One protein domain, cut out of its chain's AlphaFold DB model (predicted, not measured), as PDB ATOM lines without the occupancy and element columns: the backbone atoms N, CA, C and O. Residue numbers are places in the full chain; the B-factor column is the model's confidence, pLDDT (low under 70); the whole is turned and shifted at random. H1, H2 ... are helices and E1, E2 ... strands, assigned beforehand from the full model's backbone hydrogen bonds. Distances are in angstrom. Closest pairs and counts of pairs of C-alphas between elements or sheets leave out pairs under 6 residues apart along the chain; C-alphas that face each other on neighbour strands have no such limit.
ATOM      1  N   LYS A  21     208.662   2.248 365.092       96.00
ATOM      2  CA  LYS A  21     209.998   1.658 365.211       96.00
ATOM      3  C   LYS A  21     209.906   0.208 365.674       96.00
ATOM      4  O   LYS A  21     209.273  -0.078 366.681       96.00
ATOM      5  N   ILE A  22     210.601  -0.711 365.009       95.81
ATOM      6  CA  ILE A  22     210.782  -2.068 365.538       95.81
ATOM      7  C   ILE A  22     211.658  -2.020 366.799       95.81
ATOM      8  O   ILE A  22     212.755  -1.459 366.790       95.81
ATOM      9  N   VAL A  23     211.169  -2.639 367.870       97.00
ATOM     10  CA  VAL A  23     211.884  -2.815 369.143       97.00
ATOM     11  C   VAL A  23     212.422  -4.235 369.269       97.00
ATOM     12  O   VAL A  23     213.552  -4.424 369.709       97.00
ATOM     13  N   GLU A  24     211.630  -5.228 368.868       96.88
ATOM     14  CA  GLU A  24     212.015  -6.639 368.896       96.88
ATOM     15  C   GLU A  24     211.330  -7.376 367.743       96.88
ATOM     16  O   GLU A  24     210.112  -7.279 367.576       96.88
ATOM     17  N   GLU A  25     212.099  -8.108 366.943       95.94
ATOM     18  CA  GLU A  25     211.567  -8.902 365.836       95.94
ATOM     19  C   GLU A  25     211.337 -10.345 366.261       95.94
ATOM     20  O   GLU A  25     212.162 -10.932 366.962       95.94
ATOM     21  N   ASN A  26     210.245 -10.937 365.775       95.94
ATOM     22  CA  ASN A  26     209.937 -12.354 365.952       95.94
ATOM     23  C   ASN A  26     209.977 -12.808 367.427       95.94
ATOM     24  O   ASN A  26     210.399 -13.923 367.743       95.94
ATOM     25  N   ALA A  27     209.530 -11.933 368.324       96.19
ATOM     26  CA  ALA A  27     209.459 -12.177 369.750       96.19
ATOM     27  C   ALA A  27     208.479 -13.317 370.044       96.19
ATOM     28  O   ALA A  27     207.350 -13.344 369.539       96.19
ATOM     29  N   TYR A  28     208.904 -14.240 370.903       94.94
ATOM     30  CA  TYR A  28     208.048 -15.318 371.378       94.94
ATOM     31  C   TYR A  28     206.860 -14.750 372.161       94.94
ATOM     32  O   TYR A  28     207.041 -13.966 373.094       94.94
ATOM     33  N   ASN A  29     205.646 -15.164 371.795       93.06
ATOM     34  CA  ASN A  29     204.403 -14.644 372.372       93.06
ATOM     35  C   ASN A  29     203.558 -15.729 373.068       93.06
ATOM     36  O   ASN A  29     202.355 -15.568 373.251       93.06
ATOM     37  N   GLY A  30     204.182 -16.840 373.462       92.56
ATOM     38  CA  GLY A  30     203.512 -17.963 374.121       92.56
ATOM     39  C   GLY A  30     203.339 -19.186 373.220       92.56
ATOM     40  O   GLY A  30     203.504 -19.134 372.008       92.56
ATOM     41  N   LEU A  31     203.036 -20.330 373.839       86.94
ATOM     42  CA  LEU A  31     203.138 -21.647 373.195       86.94
ATOM     43  C   LEU A  31     202.049 -21.904 372.139       86.94
ATOM     44  O   LEU A  31     202.246 -22.705 371.233       86.94
ATOM     45  N   PHE A  32     200.909 -21.222 372.271       90.50
ATOM     46  CA  PHE A  32     199.737 -21.347 371.396       90.50
ATOM     47  C   PHE A  32     199.464 -20.056 370.617       90.50
ATOM     48  O   PHE A  32     198.330 -19.781 370.231       90.50
ATOM     49  N   SER A  33     200.474 -19.208 370.458       91.06
ATOM     50  CA  SER A  33     200.352 -17.927 369.771       91.06
ATOM     51  C   SER A  33     201.505 -17.755 368.806       91.06
ATOM     52  O   SER A  33     202.633 -18.148 369.096       91.06
ATOM     53  N   ASP A  34     201.214 -17.152 367.659       91.75
ATOM     54  CA  ASP A  34     202.256 -16.794 366.711       91.75
ATOM     55  C   ASP A  34     203.221 -15.789 367.340       91.75
ATOM     56  O   ASP A  34     202.831 -14.935 368.146       91.75
ATOM     57  N   ASN A  35     204.482 -15.864 366.923       96.62
ATOM     58  CA  ASN A  35     205.466 -14.853 367.269       96.62
ATOM     59  C   ASN A  35     205.025 -13.471 366.770       96.62
ATOM     60  O   ASN A  35     204.327 -13.324 365.756       96.62
ATOM     61  N   VAL A  36     205.479 -12.442 367.478       97.44
ATOM     62  CA  VAL A  36     205.103 -11.051 367.228       97.44
ATOM     63  C   VAL A  36     206.331 -10.185 367.002       97.44
ATOM     64  O   VAL A  36     207.372 -10.381 367.617       97.44
ATOM     65  N   ASN A  37     206.199  -9.174 366.159       97.50
ATOM     66  CA  ASN A  37     207.092  -8.029 366.178       97.50
ATOM     67  C   ASN A  37     206.579  -7.050 367.236       97.50
ATOM     68  O   ASN A  37     205.412  -6.643 367.201       97.50
ATOM     69  N   LYS A  38     207.448  -6.674 368.175       97.06
ATOM     70  CA  LYS A  38     207.193  -5.573 369.101       97.06
ATOM     71  C   LYS A  38     207.618  -4.286 368.423       97.06
ATOM     72  O   LYS A  38     208.778  -4.136 368.036       97.06
ATOM     73  N   ILE A  39     206.681  -3.367 368.288       96.44
ATOM     74  CA  ILE A  39     206.906  -2.062 367.675       96.44
ATOM     75  C   ILE A  39     206.581  -0.966 368.679       96.44
ATOM     76  O   ILE A  39     205.663  -1.109 369.483       96.44
ATOM     77  N   ASP A  40     207.319   0.127 368.609       96.56
ATOM     78  CA  ASP A  40     207.060   1.365 369.320       96.56
ATOM     79  C   ASP A  40     206.427   2.362 368.350       96.56
ATOM     80  O   ASP A  40     207.049   2.781 367.371       96.56
ATOM     81  N   CYS A  41     205.169   2.699 368.611       94.69
ATOM     82  CA  CYS A  41     204.442   3.743 367.910       94.69
ATOM     83  C   CYS A  41     204.225   4.902 368.888       94.69
ATOM     84  O   CYS A  41     203.309   4.839 369.710       94.69
ATOM     85  N   ASP A  42     205.067   5.933 368.811       94.25
ATOM     86  CA  ASP A  42     204.980   7.148 369.635       94.25
ATOM     87  C   ASP A  42     204.955   6.885 371.154       94.25
ATOM     88  O   ASP A  42     204.172   7.470 371.904       94.25
ATOM     89  N   GLY A  43     205.811   5.976 371.626       93.94
ATOM     90  CA  GLY A  43     205.920   5.582 373.030       93.94
ATOM     91  C   GLY A  43     204.941   4.482 373.448       93.94
ATOM     92  O   GLY A  43     204.958   4.055 374.604       93.94
ATOM     93  N   ILE A  44     204.090   4.003 372.533       95.31
ATOM     94  CA  ILE A  44     203.161   2.898 372.777       95.31
ATOM     95  C   ILE A  44     203.716   1.627 372.142       95.31
ATOM     96  O   ILE A  44     203.739   1.482 370.916       95.31
ATOM     97  N   ILE A  45     204.083   0.664 372.990       95.31
ATOM     98  CA  ILE A  45     204.508  -0.659 372.533       95.31
ATOM     99  C   ILE A  45     203.295  -1.475 372.088       95.31
ATOM    100  O   ILE A  45     202.359  -1.701 372.858       95.31
ATOM    101  N   LYS A  46     203.329  -1.951 370.843       95.00
ATOM    102  CA  LYS A  46     202.328  -2.850 370.264       95.00
ATOM    103  C   LYS A  46     202.981  -4.161 369.845       95.00
ATOM    104  O   LYS A  46     204.078  -4.170 369.294       95.00
ATOM    105  N   ASN A  47     202.259  -5.257 370.048       95.88
ATOM    106  CA  ASN A  47     202.631  -6.575 369.549       95.88
ATOM    107  C   ASN A  47     201.837  -6.850 368.272       95.88
ATOM    108  O   ASN A  47     200.610  -6.933 368.314       95.88
ATOM    109  N   ILE A  48     202.527  -6.992 367.143       95.06
ATOM    110  CA  ILE A  48     201.912  -7.323 365.855       95.06
ATOM    111  C   ILE A  48     202.368  -8.728 365.458       95.06
ATOM    112  O   ILE A  48     203.575  -8.941 365.375       95.06
ATOM    113  N   PRO A  49     201.468  -9.684 365.164       96.12
ATOM    114  CA  PRO A  49     201.870 -10.983 364.627       96.12
ATOM    115  C   PRO A  49     202.794 -10.823 363.418       96.12
ATOM    116  O   PRO A  49     202.511 -10.017 362.528       96.12
ATOM    117  N   VAL A  50     203.885 -11.593 363.365       94.94
ATOM    118  CA  VAL A  50     204.921 -11.459 362.320       94.94
ATOM    119  C   VAL A  50     204.311 -11.523 360.917       94.94
ATOM    120  O   VAL A  50     204.637 -10.710 360.053       94.94
ATOM    121  N   ASN A  51     203.366 -12.440 360.696       92.75
ATOM    122  CA  ASN A  51     202.698 -12.579 359.402       92.75
ATOM    123  C   ASN A  51     201.888 -11.324 359.022       92.75
ATOM    124  O   ASN A  51     201.957 -10.855 357.885       92.75
ATOM    125  N   THR A  52     201.169 -10.737 359.981       93.31
ATOM    126  CA  THR A  52     200.416  -9.491 359.778       93.31
ATOM    127  C   THR A  52     201.352  -8.327 359.475       93.31
ATOM    128  O   THR A  52     201.107  -7.588 358.525       93.31
ATOM    129  N   TYR A  53     202.449  -8.191 360.227       94.31
ATOM    130  CA  TYR A  53     203.457  -7.161 359.976       94.31
ATOM    131  C   TYR A  53     204.009  -7.265 358.547       94.31
ATOM    132  O   TYR A  53     203.991  -6.292 357.793       94.31
ATOM    133  N   ASN A  54     204.424  -8.470 358.145       93.00
ATOM    134  CA  ASN A  54     204.987  -8.722 356.820       93.00
ATOM    135  C   ASN A  54     203.983  -8.423 355.704       93.00
ATOM    136  O   ASN A  54     204.349  -7.795 354.709       93.00
ATOM    137  N   LYS A  55     202.714  -8.821 355.877       91.75
ATOM    138  CA  LYS A  55     201.636  -8.495 354.934       91.75
ATOM    139  C   LYS A  55     201.513  -6.979 354.761       91.75
ATOM    140  O   LYS A  55     201.577  -6.489 353.636       91.75
ATOM    141  N   LEU A  56     201.357  -6.240 355.857       92.69
ATOM    142  CA  LEU A  56     201.117  -4.796 355.822       92.69
ATOM    143  C   LEU A  56     202.306  -4.026 355.233       92.69
ATOM    144  O   LEU A  56     202.119  -3.176 354.363       92.69
ATOM    145  N   MET A  57     203.535  -4.377 355.619       92.75
ATOM    146  CA  MET A  57     204.737  -3.745 355.068       92.75
ATOM    147  C   MET A  57     204.948  -4.070 353.590       92.75
ATOM    148  O   MET A  57     205.349  -3.194 352.825       92.75
ATOM    149  N   TYR A  58     204.642  -5.296 353.155       90.94
ATOM    150  CA  TYR A  58     204.683  -5.653 351.736       90.94
ATOM    151  C   TYR A  58     203.726  -4.779 350.914       90.94
ATOM    152  O   TYR A  58     204.116  -4.233 349.879       90.94
ATOM    153  N   VAL A  59     202.488  -4.611 351.386       88.88
ATOM    154  CA  VAL A  59     201.462  -3.797 350.718       88.88
ATOM    155  C   VAL A  59     201.846  -2.326 350.680       88.88
ATOM    156  O   VAL A  59     201.756  -1.705 349.618       88.88
ATOM    157  N   TYR A  60     202.297  -1.776 351.807       89.44
ATOM    158  CA  TYR A  60     202.767  -0.397 351.890       89.44
ATOM    159  C   TYR A  60     203.915  -0.145 350.910       89.44
ATOM    160  O   TYR A  60     203.824   0.753 350.074       89.44
ATOM    161  N   ASN A  61     204.947  -0.993 350.932       88.31
ATOM    162  CA  ASN A  61     206.092  -0.862 350.037       88.31
ATOM    163  C   ASN A  61     205.659  -0.957 348.569       88.31
ATOM    164  O   ASN A  61     205.995  -0.084 347.774       88.31
ATOM    165  N   LYS A  62     204.846  -1.959 348.208       85.81
ATOM    166  CA  LYS A  62     204.344  -2.127 346.837       85.81
ATOM    167  C   LYS A  62     203.575  -0.897 346.339       85.81
ATOM    168  O   LYS A  62     203.753  -0.508 345.189       85.81
ATOM    169  N   ASN A  63     202.729  -0.285 347.169       81.94
ATOM    170  CA  ASN A  63     201.980   0.913 346.773       81.94
ATOM    171  C   ASN A  63     202.846   2.172 346.736       81.94
ATOM    172  O   ASN A  63     202.679   2.981 345.829       81.94
ATOM    173  N   LYS A  64     203.813   2.305 347.648       77.50
ATOM    174  CA  LYS A  64     204.798   3.390 347.613       77.50
ATOM    175  C   LYS A  64     205.599   3.387 346.310       77.50
ATOM    176  O   LYS A  64     205.808   4.451 345.745       77.50
ATOM    177  N   PHE A  65     206.000   2.213 345.816       69.56
ATOM    178  CA  PHE A  65     206.697   2.103 344.530       69.56
ATOM    179  C   PHE A  65     205.782   2.415 343.336       69.56
ATOM    180  O   PHE A  65     206.205   3.136 342.444       69.56
ATOM    181  N   ARG A  66     204.515   1.973 343.345       65.12
ATOM    182  CA  ARG A  66     203.540   2.309 342.285       65.12
ATOM    183  C   ARG A  66     203.204   3.800 342.193       65.12
ATOM    184  O   ARG A  66     202.810   4.254 341.132       65.12
ATOM    185  N   ALA A  67     203.280   4.540 343.298       62.53
ATOM    186  CA  ALA A  67     203.011   5.979 343.326       62.53
ATOM    187  C   ALA A  67     204.205   6.838 342.859       62.53
ATOM    188  O   ALA A  67     204.084   8.058 342.792       62.53
ATOM    189  N   GLN A  68     205.363   6.218 342.607       56.22
ATOM    190  CA  GLN A  68     206.587   6.878 342.134       56.22
ATOM    191  C   GLN A  68     206.839   6.661 340.630       56.22
ATOM    192  O   GLN A  68     207.819   7.193 340.109       56.22
TER     193      GLN A  68
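This is residues 21 to 68 of the 69 residues of an uncharacterized protein of Escherichia coli (UniProt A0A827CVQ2). A small three-stranded antiparallel sheet, E1, E2 and E3, continues into one helix, H1, which begins at the end of E3 and sticks out from the sheet as a long arm with residues 55 to 68. At the sheet's end where H1 begins, the loop of residues 28 to 35 reaches the other way, and Leu 31 in it and Gln 68 at the arm's tip are the farthest-apart points. The printed part has 48 residues, with three named strands and then one named helix in the order E1, E2, E3, H1; the sheet's order is E1, E2, E3, and the class is mixed, helices and strands. The whole is loose, with a radius of gyration of the C-alphas of 12.6 A, and its outline is flat, with spans of 41 by 25 by 11 A.

E1 is residues 21 to 27, 14.6 A from first to last C-alpha, and begins with the C-alpha of Lys 21 at (209.998, 1.658, 365.211). E2 is residues 36 to 41, 14.8 A long. E3 is residues 44 to 49, 16.1 A long, and ends with the C-alpha of Pro 49 at (201.870, -10.983, 364.627). H1 is residues 50 to 66, 24.3 A long, and ends with the C-alpha of Arg 66 at (203.540, 2.309, 342.285).

E1, E2 and E3 form a meander, each strand the antiparallel neighbour of the one before. E1 and E2 are a hairpin, with 165 degrees between their directions; N 23 and O 38 are 2.8 A apart and N 36 and O 27 are 2.9 A apart, both within hydrogen-bond range. E2 and E3 are a hairpin too, at 152 degrees; N 37 and O 48 are within hydrogen-bond range at 2.7 A, and so are N 44 and O 41 at 3.0 A. E1 and E3 are the edge strands and E2 is the inner one. H1 is on the sheet but only grazes it, with its residues 50 to 54. The closest C-alphas of H1 and E2 are those of Val 50 and Val 36, 4.9 A apart; those of H1 and E1 are Val 50 and Asn 26, 6.3 A apart. In H1 every O i to N i+4 pair is within hydrogen-bond range.

The two C-alphas farthest apart are those of Leu 31 and Gln 68, 42.3 A. Residues 55 to 68, of which 55 to 66 belong to H1, stand free; without them the body of 34 residues spans 29 by 17 by 11 A. The printed part has no cut. The links from E2 to E3 and from E3 to H1 are tight, and the one from E1 to E2, eight residues, is short. The mean pLDDT of the printed part is 90.7, and residues 65 to 68 are under 70.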